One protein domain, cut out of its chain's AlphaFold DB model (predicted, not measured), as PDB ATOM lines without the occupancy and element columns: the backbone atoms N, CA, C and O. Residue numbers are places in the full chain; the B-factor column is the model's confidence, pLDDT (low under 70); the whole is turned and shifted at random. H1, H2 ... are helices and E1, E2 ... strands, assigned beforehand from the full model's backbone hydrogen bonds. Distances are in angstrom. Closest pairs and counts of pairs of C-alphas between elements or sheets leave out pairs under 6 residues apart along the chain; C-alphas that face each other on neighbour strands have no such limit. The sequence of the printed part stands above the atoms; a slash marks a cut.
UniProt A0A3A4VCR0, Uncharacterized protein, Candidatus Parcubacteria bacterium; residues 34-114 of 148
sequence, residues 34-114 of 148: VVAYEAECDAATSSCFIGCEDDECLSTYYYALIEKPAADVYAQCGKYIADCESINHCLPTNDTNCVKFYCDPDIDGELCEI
ATOM      1  N   VAL A  34     148.520 133.949 146.361       92.69
ATOM      2  CA  VAL A  34     148.859 132.568 146.731       92.69
ATOM      3  C   VAL A  34     148.137 131.620 145.783       92.69
ATOM      4  O   VAL A  34     147.018 131.893 145.347       92.69
ATOM      5  N   VAL A  35     148.807 130.533 145.431       91.94
ATOM      6  CA  VAL A  35     148.284 129.448 144.605       91.94
ATOM      7  C   VAL A  35     148.315 128.161 145.413       91.94
ATOM      8  O   VAL A  35     149.287 127.907 146.124       91.94
ATOM      9  N   ALA A  36     147.242 127.384 145.305       91.31
ATOM     10  CA  ALA A  36     147.117 126.070 145.911       91.31
ATOM     11  C   ALA A  36     147.243 125.002 144.821       91.31
ATOM     12  O   ALA A  36     146.642 125.140 143.753       91.31
ATOM     13  N   TYR A  37     148.021 123.961 145.099       89.94
ATOM     14  CA  TYR A  37     148.210 122.815 144.221       89.94
ATOM     15  C   TYR A  37     148.010 121.520 144.987       89.94
ATOM     16  O   TYR A  37     148.290 121.441 146.184       89.94
ATOM     17  N   GLU A  38     147.558 120.505 144.270       90.62
ATOM     18  CA  GLU A  38     147.552 119.140 144.762       90.62
ATOM     19  C   GLU A  38     148.972 118.586 144.689       90.62
ATOM     20  O   GLU A  38     149.683 118.761 143.699       90.62
ATOM     21  N   ALA A  39     149.391 117.941 145.764       89.69
ATOM     22  CA  ALA A  39     150.684 117.305 145.885       89.69
ATOM     23  C   ALA A  39     150.510 115.863 146.338       89.69
ATOM     24  O   ALA A  39     149.544 115.523 147.025       89.69
ATOM     25  N   GLU A  40     151.499 115.035 146.020       88.00
ATOM     26  CA  GLU A  40     151.504 113.635 146.423       88.00
ATOM     27  C   GLU A  40     151.388 113.497 147.949       88.00
ATOM     28  O   GLU A  40     152.043 114.206 148.739       88.00
ATOM     29  N   CYS A  41     150.522 112.571 148.353       88.50
ATOM     30  CA  CYS A  41     150.251 112.247 149.739       88.50
ATOM     31  C   CYS A  41     150.152 110.732 149.898       88.50
ATOM     32  O   CYS A  41     149.419 110.062 149.176       88.50
ATOM     33  N   ASP A  42     150.919 110.202 150.845       86.88
ATOM     34  CA  ASP A  42     150.889 108.789 151.189       86.88
ATOM     35  C   ASP A  42     149.877 108.565 152.321       86.88
ATOM     36  O   ASP A  42     150.137 108.900 153.484       86.88
ATOM     37  N   ALA A  43     148.722 107.994 151.970       83.62
ATOM     38  CA  ALA A  43     147.631 107.709 152.900       83.62
ATOM     39  C   ALA A  43     147.974 106.614 153.928       83.62
ATOM     40  O   ALA A  43     147.256 106.451 154.915       83.62
ATOM     41  N   ALA A  44     149.068 105.863 153.732       82.75
ATOM     42  CA  ALA A  44     149.539 104.877 154.705       82.75
ATOM     43  C   ALA A  44     150.299 105.520 155.877       82.75
ATOM     44  O   ALA A  44     150.405 104.925 156.952       82.75
ATOM     45  N   THR A  45     150.853 106.721 155.683       81.44
ATOM     46  CA  THR A  45     151.689 107.403 156.684       81.44
ATOM     47  C   THR A  45     151.134 108.749 157.142       81.44
ATOM     48  O   THR A  45     151.546 109.248 158.190       81.44
ATOM     49  N   SER A  46     150.187 109.330 156.404       82.62
ATOM     50  CA  SER A  46     149.607 110.645 156.682       82.62
ATOM     51  C   SER A  46     148.117 110.702 156.339       82.62
ATOM     52  O   SER A  46     147.633 109.905 155.543       82.62
ATOM     53  N   SER A  47     147.390 111.642 156.947       87.12
ATOM     54  CA  SER A  47     145.980 111.902 156.634       87.12
ATOM     55  C   SER A  47     145.868 112.692 155.333       87.12
ATOM     56  O   SER A  47     146.220 113.874 155.286       87.12
ATOM     57  N   CYS A  48     145.399 112.048 154.268       90.44
ATOM     58  CA  CYS A  48     145.316 112.650 152.939       90.44
ATOM     59  C   CYS A  48     143.877 113.024 152.583       90.44
ATOM     60  O   CYS A  48     142.932 112.404 153.073       90.44
ATOM     61  N   PHE A  49     143.726 114.024 151.715       90.56
ATOM     62  CA  PHE A  49     142.452 114.318 151.069       90.56
ATOM     63  C   PHE A  49     142.158 113.263 150.001       90.56
ATOM     64  O   PHE A  49     143.081 112.763 149.351       90.56
ATOM     65  N   ILE A  50     140.876 112.955 149.807       90.38
ATOM     66  CA  ILE A  50     140.399 112.043 148.766       90.38
ATOM     67  C   ILE A  50     139.957 112.859 147.548       90.38
ATOM     68  O   ILE A  50     139.103 113.743 147.646       90.38
ATOM     69  N   GLY A  51     140.542 112.561 146.393       88.31
ATOM     70  CA  GLY A  51     140.104 113.039 145.087       88.31
ATOM     71  C   GLY A  51     139.500 111.901 144.268       88.31
ATOM     72  O   GLY A  51     139.863 110.743 144.452       88.31
ATOM     73  N   CYS A  52     138.584 112.230 143.358       89.75
ATOM     74  CA  CYS A  52     138.010 111.289 142.395       89.75
ATOM     75  C   CYS A  52     138.539 111.628 140.995       89.75
ATOM     76  O   CYS A  52     138.552 112.801 140.615       89.75
ATOM     77  N   GLU A  53     138.975 110.630 140.224       89.12
ATOM     78  CA  GLU A  53     139.419 110.846 138.835       89.12
ATOM     79  C   GLU A  53     138.243 111.094 137.875       89.12
ATOM     80  O   GLU A  53     138.416 111.708 136.819       89.12
ATOM     81  N   ASP A  54     137.047 110.632 138.245       89.31
ATOM     82  CA  ASP A  54     135.812 110.768 137.479       89.31
ATOM     83  C   ASP A  54     134.631 111.235 138.349       89.31
ATOM     84  O   ASP A  54     134.666 111.186 139.580       89.31
ATOM     85  N   ASP A  55     133.568 111.702 137.686       86.81
ATOM     86  CA  ASP A  55     132.346 112.195 138.337       86.81
ATOM     87  C   ASP A  55     131.582 111.086 139.092       86.81
ATOM     88  O   ASP A  55     130.755 111.377 139.958       86.81
ATOM     89  N   GLU A  56     131.828 109.817 138.748       88.69
ATOM     90  CA  GLU A  56     131.201 108.642 139.372       88.69
ATOM     91  C   GLU A  56     132.004 108.115 140.580       88.69
ATOM     92  O   GLU A  56     131.526 107.237 141.299       88.69
ATOM     93  N   CYS A  57     133.187 108.681 140.827       85.75
ATOM     94  CA  CYS A  57     134.177 108.279 141.818       85.75
ATOM     95  C   CYS A  57     134.497 106.772 141.819       85.75
ATOM     96  O   CYS A  57     134.565 106.133 142.870       85.75
ATOM     97  N   LEU A  58     134.693 106.185 140.632       85.75
ATOM     98  CA  LEU A  58     135.085 104.774 140.498       85.75
ATOM     99  C   LEU A  58     136.572 104.545 140.802       85.75
ATOM    100  O   LEU A  58     136.966 103.432 141.153       85.75
ATOM    101  N   SER A  59     137.383 105.595 140.665       89.06
ATOM    102  CA  SER A  59     138.819 105.618 140.946       89.06
ATOM    103  C   SER A  59     139.146 106.816 141.838       89.06
ATOM    104  O   SER A  59     138.866 107.962 141.472       89.06
ATOM    105  N   THR A  60     139.708 106.547 143.020       88.31
ATOM    106  CA  THR A  60     140.128 107.566 143.987       88.31
ATOM    107  C   THR A  60     141.643 107.738 143.998       88.31
ATOM    108  O   THR A  60     142.400 106.787 143.801       88.31
ATOM    109  N   TYR A  61     142.096 108.960 144.268       89.56
ATOM    110  CA  TYR A  61     143.501 109.278 144.511       89.56
ATOM    111  C   TYR A  61     143.653 110.091 145.795       89.56
ATOM    112  O   TYR A  61     142.734 110.786 146.231       89.56
ATOM    113  N   TYR A  62     144.833 110.005 146.404       91.19
ATOM    114  CA  TYR A  62     145.142 110.671 147.664       91.19
ATOM    115  C   TYR A  62     146.082 111.840 147.430       91.19
ATOM    116  O   TYR A  62     147.143 111.684 146.819       91.19
ATOM    117  N   TYR A  63     145.717 113.007 147.945       91.50
ATOM    118  CA  TYR A  63     146.520 114.210 147.779       91.50
ATOM    119  C   TYR A  63     146.596 115.036 149.060       91.50
ATOM    120  O   TYR A  63     145.842 114.871 150.017       91.50
ATOM    121  N   ALA A  64     147.573 115.929 149.080       92.38
ATOM    122  CA  ALA A  64     147.720 116.983 150.066       92.38
ATOM    123  C   ALA A  64     147.669 118.324 149.338       92.38
ATOM    124  O   ALA A  64     148.020 118.406 148.161       92.38
ATOM    125  N   LEU A  65     147.272 119.383 150.032       91.62
ATOM    126  CA  LEU A  65     147.253 120.721 149.453       91.62
ATOM    127  C   LEU A  65     148.550 121.444 149.788       91.62
ATOM    128  O   LEU A  65     148.987 121.464 150.934       91.62
ATOM    129  N   ILE A  66     149.177 122.049 148.790       92.88
ATOM    130  CA  ILE A  66     150.349 122.900 148.964       92.88
ATOM    131  C   ILE A  66     149.991 124.313 148.536       92.88
ATOM    132  O   ILE A  66     149.667 124.555 147.376       92.88
ATOM    133  N   GLU A  67     150.095 125.255 149.468       93.81
ATOM    134  CA  GLU A  67     149.945 126.680 149.201       93.81
ATOM    135  C   GLU A  67     151.310 127.353 149.090       93.81
ATOM    136  O   GLU A  67     152.163 127.217 149.972       93.81
ATOM    137  N   LYS A  68     151.518 128.098 147.998       92.56
ATOM    138  CA  LYS A  68     152.767 128.820 147.710       92.56
ATOM    139  C   LYS A  68     152.487 130.211 147.142       92.56
ATOM    140  O   LYS A  68     151.525 130.387 146.390       92.56
ATOM    141  N   PRO A  69     153.337 131.215 147.417       92.56
ATOM    142  CA  PRO A  69     153.281 132.486 146.703       92.56
ATOM    143  C   PRO A  69     153.519 132.286 145.201       92.56
ATOM    144  O   PRO A  69     154.485 131.644 144.789       92.56
ATOM    145  N   ALA A  70     152.679 132.883 144.356       92.00
ATOM    146  CA  ALA A  70     152.793 132.742 142.905       92.00
ATOM    147  C   ALA A  70     154.088 133.348 142.339       92.00
ATOM    148  O   ALA A  70     154.578 132.912 141.295       92.00
ATOM    149  N   ALA A  71     154.660 134.340 143.026       91.38
ATOM    150  CA  ALA A  71     155.980 134.874 142.712       91.38
ATOM    151  C   ALA A  71     157.085 133.809 142.854       91.38
ATOM    152  O   ALA A  71     157.917 133.687 141.953       91.38
ATOM    153  N   ASP A  72     157.046 133.012 143.926       91.44
ATOM    154  CA  ASP A  72     158.024 131.954 144.207       91.44
ATOM    155  C   ASP A  72     157.866 130.813 143.190       91.44
ATOM    156  O   ASP A  72     158.841 130.395 142.562       91.44
ATOM    157  N   VAL A  73     156.624 130.401 142.912       90.94
ATOM    158  CA  VAL A  73     156.312 129.398 141.877       90.94
ATOM    159  C   VAL A  73     156.809 129.848 140.504       90.94
ATOM    160  O   VAL A  73     157.444 129.077 139.790       90.94
ATOM    161  N   TYR A  74     156.583 131.108 140.127       90.56
ATOM    162  CA  TYR A  74     157.072 131.628 138.850       90.56
ATOM    163  C   TYR A  74     158.604 131.711 138.797       90.56
ATOM    164  O   TYR A  74     159.190 131.484 137.740       90.56
ATOM    165  N   ALA A  75     159.268 132.024 139.911       90.38
ATOM    166  CA  ALA A  75     160.727 132.043 139.978       90.38
ATOM    167  C   ALA A  75     161.336 130.636 139.845       90.38
ATOM    168  O   ALA A  75     162.400 130.494 139.243       90.38
ATOM    169  N   GLN A  76     160.662 129.612 140.376       90.00
ATOM    170  CA  GLN A  76     161.101 128.213 140.336       90.00
ATOM    171  C   GLN A  76     160.782 127.541 138.987       90.00
ATOM    172  O   GLN A  76     161.650 126.921 138.380       90.00
ATOM    173  N   CYS A  77     159.551 127.704 138.500       89.69
ATOM    174  CA  CYS A  77     158.997 126.956 137.366       89.69
ATOM    175  C   CYS A  77     158.897 127.770 136.065       89.69
ATOM    176  O   CYS A  77     158.656 127.232 134.983       89.69
ATOM    177  N   GLY A  78     159.043 129.093 136.135       89.56
ATOM    178  CA  GLY A  78     158.845 129.971 134.990       89.56
ATOM    179  C   GLY A  78     157.392 130.002 134.509       89.56
ATOM    180  O   GLY A  78     156.443 130.031 135.288       89.56
ATOM    181  N   LYS A  79     157.204 130.066 133.184       86.75
ATOM    182  CA  LYS A  79     155.875 130.210 132.560       86.75
ATOM    183  C   LYS A  79     155.093 128.891 132.486       86.75
ATOM    184  O   LYS A  79     153.866 128.932 132.447       86.75
ATOM    185  N   TYR A  80     155.783 127.756 132.412       86.31
ATOM    186  CA  TYR A  80     155.181 126.443 132.188       86.31
ATOM    187  C   TYR A  80     155.236 125.639 133.482       86.31
ATOM    188  O   TYR A  80     156.243 125.018 133.792       86.31
ATOM    189  N   ILE A  81     154.151 125.703 134.250       85.75
ATOM    190  CA  ILE A  81     154.078 125.096 135.585       85.75
ATOM    191  C   ILE A  81     153.725 123.604 135.563       85.75
ATOM    192  O   ILE A  81     154.003 122.919 136.537       85.75
ATOM    193  N   ALA A  82     153.134 123.107 134.472       83.94
ATOM    194  CA  ALA A  82     152.611 121.740 134.397       83.94
ATOM    195  C   ALA A  82     153.697 120.662 134.557       83.94
ATOM    196  O   ALA A  82     153.438 119.625 135.150       83.94
ATOM    197  N   ASP A  83     154.915 120.939 134.089       85.06
ATOM    198  CA  ASP A  83     156.032 119.985 134.116       85.06
ATOM    199  C   ASP A  83     157.020 120.274 135.263       85.06
ATOM    200  O   ASP A  83     158.172 119.837 135.235       85.06
ATOM    201  N   CYS A  84     156.616 121.081 136.247       88.56
ATOM    202  CA  CYS A  84     157.514 121.562 137.288       88.56
ATOM    203  C   CYS A  84     157.393 120.750 138.580       88.56
ATOM    204  O   CYS A  84     156.510 120.991 139.394       88.56
ATOM    205  N   GLU A  85     158.346 119.853 138.818       87.25
ATOM    206  CA  GLU A  85     158.376 119.005 140.019       87.25
ATOM    207  C   GLU A  85     158.447 119.808 141.333       87.25
ATOM    208  O   GLU A  85     157.860 119.423 142.342       87.25
ATOM    209  N   SER A  86     159.095 120.981 141.334       86.56
ATOM    210  CA  SER A  86     159.222 121.806 142.546       86.56
ATOM    211  C   SER A  86     157.902 122.400 143.040       86.56
ATOM    212  O   SER A  86     157.865 122.977 144.127       86.56
ATOM    213  N   ILE A  87     156.824 122.297 142.262       87.38
ATOM    214  CA  ILE A  87     155.495 122.741 142.686       87.38
ATOM    215  C   ILE A  87     154.870 121.772 143.699       87.38
ATOM    216  O   ILE A  87     154.126 122.208 144.574       87.38
ATOM    217  N   ASN A  88     155.260 120.494 143.646       86.44
ATOM    218  CA  ASN A  88     154.711 119.411 144.468       86.44
ATOM    219  C   ASN A  88     155.349 119.328 145.862       86.44
ATOM    220  O   ASN A  88     154.947 118.510 146.695       86.44
ATOM    221  N   HIS A  89     156.352 120.163 146.143       87.75
ATOM    222  CA  HIS A  89     157.085 120.147 147.403       87.75
ATOM    223  C   HIS A  89     157.400 121.566 147.886       87.75
ATOM    224  O   HIS A  89     157.646 122.481 147.096       87.75
ATOM    225  N   CYS A  90     157.443 121.738 149.208       88.56
ATOM    226  CA  CYS A  90     158.031 122.926 149.814       88.56
ATOM    227  C   CYS A  90     159.553 122.790 149.802       88.56
ATOM    228  O   CYS A  90     160.112 121.891 150.436       88.56
ATOM    229  N   LEU A  91     160.230 123.680 149.081       87.06
ATOM    230  CA  LEU A  91     161.682 123.703 149.029       87.06
ATOM    231  C   LEU A  91     162.252 124.346 150.306       87.06
ATOM    232  O   LEU A  91     161.711 125.325 150.812       87.06
ATOM    233  N   PRO A  92     163.395 123.871 150.824       79.75
ATOM    234  CA  PRO A  92     164.039 124.495 151.983       79.75
ATOM    235  C   PRO A  92     164.643 125.873 151.659       79.75
ATOM    236  O   PRO A  92     164.946 126.657 152.556       79.75
ATOM    237  N   THR A  93     164.842 126.173 150.375       76.25
ATOM    238  CA  THR A  93     165.400 127.429 149.869       76.25
ATOM    239  C   THR A  93     164.482 127.995 148.793       76.25
ATOM    240  O   THR A  93     164.101 127.259 147.889       76.25
ATOM    241  N   ASN A  94     164.201 129.302 148.855       75.81
ATOM    242  CA  ASN A  94     163.300 130.033 147.947       75.81
ATOM    243  C   ASN A  94     161.803 129.683 148.060       75.81
ATOM    244  O   ASN A  94     161.080 129.841 147.082       75.81
ATOM    245  N   ASP A  95     161.348 129.262 149.244       82.75
ATOM    246  CA  ASP A  95     159.928 129.089 149.578       82.75
ATOM    247  C   ASP A  95     159.639 129.740 150.931       82.75
ATOM    248  O   ASP A  95     159.670 129.113 151.988       82.75
ATOM    249  N   THR A  96     159.418 131.053 150.913       76.69
ATOM    250  CA  THR A  96     159.312 131.834 152.154       76.69
ATOM    251  C   THR A  96     158.029 131.569 152.939       76.69
ATOM    252  O   THR A  96     158.025 131.741 154.153       76.69
ATOM    253  N   ASN A  97     156.955 131.151 152.262       86.31
ATOM    254  CA  ASN A  97     155.639 130.909 152.862       86.31
ATOM    255  C   ASN A  97     154.964 129.662 152.267       86.31
ATOM    256  O   ASN A  97     153.766 129.685 152.001       86.31
ATOM    257  N   CYS A  98     155.731 128.604 151.992       90.88
ATOM    258  CA  CYS A  98     155.139 127.345 151.546       90.88
ATOM    259  C   CYS A  98     154.515 126.611 152.732       90.88
ATOM    260  O   CYS A  98     155.189 126.378 153.738       90.88
ATOM    261  N   VAL A  99     153.244 126.237 152.607       90.31
ATOM    262  CA  VAL A  99     152.524 125.471 153.627       90.31
ATOM    263  C   VAL A  99     151.893 124.256 152.970       90.31
ATOM    264  O   VAL A  99     151.172 124.383 151.984       90.31
ATOM    265  N   LYS A 100     152.177 123.072 153.520       91.06
ATOM    266  CA  LYS A 100     151.528 121.821 153.128       91.06
ATOM    267  C   LYS A 100     150.441 121.492 154.145       91.06
ATOM    268  O   LYS A 100     150.737 121.318 155.327       91.06
ATOM    269  N   PHE A 101     149.208 121.423 153.672       89.88
ATOM    270  CA  PHE A 101     148.028 121.049 154.431       89.88
ATOM    271  C   PHE A 101     147.703 119.584 154.166       89.88
ATOM    272  O   PHE A 101     147.628 119.129 153.022       89.88
ATOM    273  N   TYR A 102     147.524 118.866 155.262       90.56
ATOM    274  CA  TYR A 102     147.023 117.502 155.292       90.56
ATOM    275  C   TYR A 102     145.565 117.540 155.729       90.56
ATOM    276  O   TYR A 102     145.126 118.533 156.310       90.56
ATOM    277  N   CYS A 103     144.840 116.467 155.448       90.44
ATOM    278  CA  CYS A 103     143.440 116.381 155.815       90.44
ATOM    279  C   CYS A 103     143.304 116.259 157.337       90.44
ATOM    280  O   CYS A 103     143.992 115.441 157.957       90.44
ATOM    281  N   ASP A 104     142.445 117.076 157.941       88.38
ATOM    282  CA  ASP A 104     142.152 117.005 159.368       88.38
ATOM    283  C   ASP A 104     140.826 116.258 159.572       88.38
ATOM    284  O   ASP A 104     139.768 116.801 159.252       88.38
ATOM    285  N   PRO A 105     140.825 115.025 160.114       85.00
ATOM    286  CA  PRO A 105     139.601 114.236 160.250       85.00
ATOM    287  C   PRO A 105     138.555 114.888 161.167       85.00
ATOM    288  O   PRO A 105     137.369 114.586 161.033       85.00
ATOM    289  N   ASP A 106     138.958 115.789 162.070       85.75
ATOM    290  CA  ASP A 106     138.032 116.492 162.963       85.75
ATOM    291  C   ASP A 106     137.300 117.649 162.254       85.75
ATOM    292  O   ASP A 106     136.210 118.047 162.676       85.75
ATOM    293  N   ILE A 107     137.893 118.196 161.186       85.88
ATOM    294  CA  ILE A 107     137.371 119.347 160.433       85.88
ATOM    295  C   ILE A 107     136.761 118.902 159.099       85.88
ATOM    296  O   ILE A 107     135.646 119.304 158.765       85.88
ATOM    297  N   ASP A 108     137.485 118.067 158.358       84.19
ATOM    298  CA  ASP A 108     137.205 117.684 156.972       84.19
ATOM    299  C   ASP A 108     136.429 116.353 156.869       84.19
ATOM    300  O   ASP A 108     135.810 116.064 155.842       84.19
ATOM    301  N   GLY A 109     136.394 115.562 157.949       83.88
ATOM    302  CA  GLY A 109     135.522 114.394 158.099       83.88
ATOM    303  C   GLY A 109     135.703 113.336 157.006       83.88
ATOM    304  O   GLY A 109     136.760 112.721 156.894       83.88
ATOM    305  N   GLU A 110     134.651 113.109 156.211       80.12
ATOM    306  CA  GLU A 110     134.602 112.078 155.154       80.12
ATOM    307  C   GLU A 110     135.539 112.359 153.967       80.12
ATOM    308  O   GLU A 110     135.753 111.481 153.138       80.12
ATOM    309  N   LEU A 111     136.109 113.565 153.881       80.19
ATOM    310  CA  LEU A 111     137.091 113.916 152.852       80.19
ATOM    311  C   LEU A 111     138.502 113.407 153.180       80.19
ATOM    312  O   LEU A 111     139.392 113.527 152.335       80.19
ATOM    313  N   CYS A 112     138.707 112.858 154.383       83.19
ATOM    314  CA  CYS A 112     139.980 112.314 154.833       83.19
ATOM    315  C   CYS A 112     140.010 110.794 154.762       83.19
ATOM    316  O   CYS A 112     139.110 110.124 155.267       83.19
ATOM    317  N   GLU A 113     141.128 110.248 154.286       75.25
ATOM    318  CA  GLU A 113     141.438 108.834 154.476       75.25
ATOM    319  C   GLU A 113     142.802 108.641 155.136       75.25
ATOM    320  O   GLU A 113     143.798 109.282 154.785       75.25
ATOM    321  N   ILE A 114     142.830 107.729 156.107       67.25
ATOM    322  CA  ILE A 114     144.048 107.173 156.690       67.25
ATOM    323  C   ILE A 114     143.931 105.664 156.514       67.25
ATOM    324  O   ILE A 114     143.061 105.033 157.121       67.25
TER     325      ILE A 114
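What this domain is: This is residues 34 to 114 of the 148 residues of an uncharacterized protein of Candidatus Parcubacteria bacterium (UniProt A0A3A4VCR0). Look for a small, strongly twisted sheet built along one long strand, E3, with E1 along one side of it and E2 and the short E4 beside different parts of its other side. A short helix, H1, follows directly at the end of E3, and two long stretches with no named element, residues 78 to 98 and 102 to 114, make up much of the rest. The printed part has 81 residues, with four named strands and one named helix in the order E1, E2, E3, H1, E4. The sheet is branched, its neighbour pairs are antiparallel, and the class is mixed, helices and strands, with under half of the residues in named elements. The whole is only just compact, close to loose, with a radius of gyration of the C-alphas of 13.8 A and spans of 36 by 26 by 20 A.

How they stand to each other: Start at E1, residues 34 to 40, and set it beside E3, residues 60 to 69: they are antiparallel at 146 degrees, with N 37 and O 66 2.9 A apart, within hydrogen-bond range. E2, residues 48 to 52, lies on the other side of E3 and forms a hairpin with it, antiparallel at 115 degrees, with N 51 and O 61 at 2.8 A. Also on that side is E4, residues 99 to 101, antiparallel to E3 at 155 degrees, with N 101 and O 65 at 2.7 A. The pairing is staggered: E3 pairs with E2 over residues 60 to 63, with E1 over 63 to 69 and with E4 over 65 to 67. E2 and E4 are apart. H1, residues 70 to 77, is on the sheet but only grazes it with residues 70 to 73; the closest C-alphas of E1 and H1 are those of Val 34 and Ala 70, 5.5 A apart. In H1 every O i to N i+4 pair is within hydrogen-bond range.

Where its parts are: Find C-alpha 34 at (148.859, 132.568, 146.731); from there E1 runs 19.1 A to Glu 40. E2 runs 12.9 A from Cys 48 to Cys 52. E3, from C-alpha 60 at (140.128, 107.566, 143.987) to Pro 69, is the longest strand at 28.3 A. H1 then runs 10.1 A from Ala 70 to Cys 77. E4 runs 6.4 A from Val 99 and ends at C-alpha 101, (148.028, 121.049, 154.431).

The domain as a whole: The two C-alphas farthest apart are those of Glu 56 and Thr 93, at 40.4 A. The printed part has no cut. The link from H1 to E4 is long, with 21 residues. Near the end of the printed part, look for a short pairing of residues 112 to 113 with residues 48 to 49 of E2, antiparallel. The mean pLDDT of the printed part is 87.3, and residue 114 is under 70.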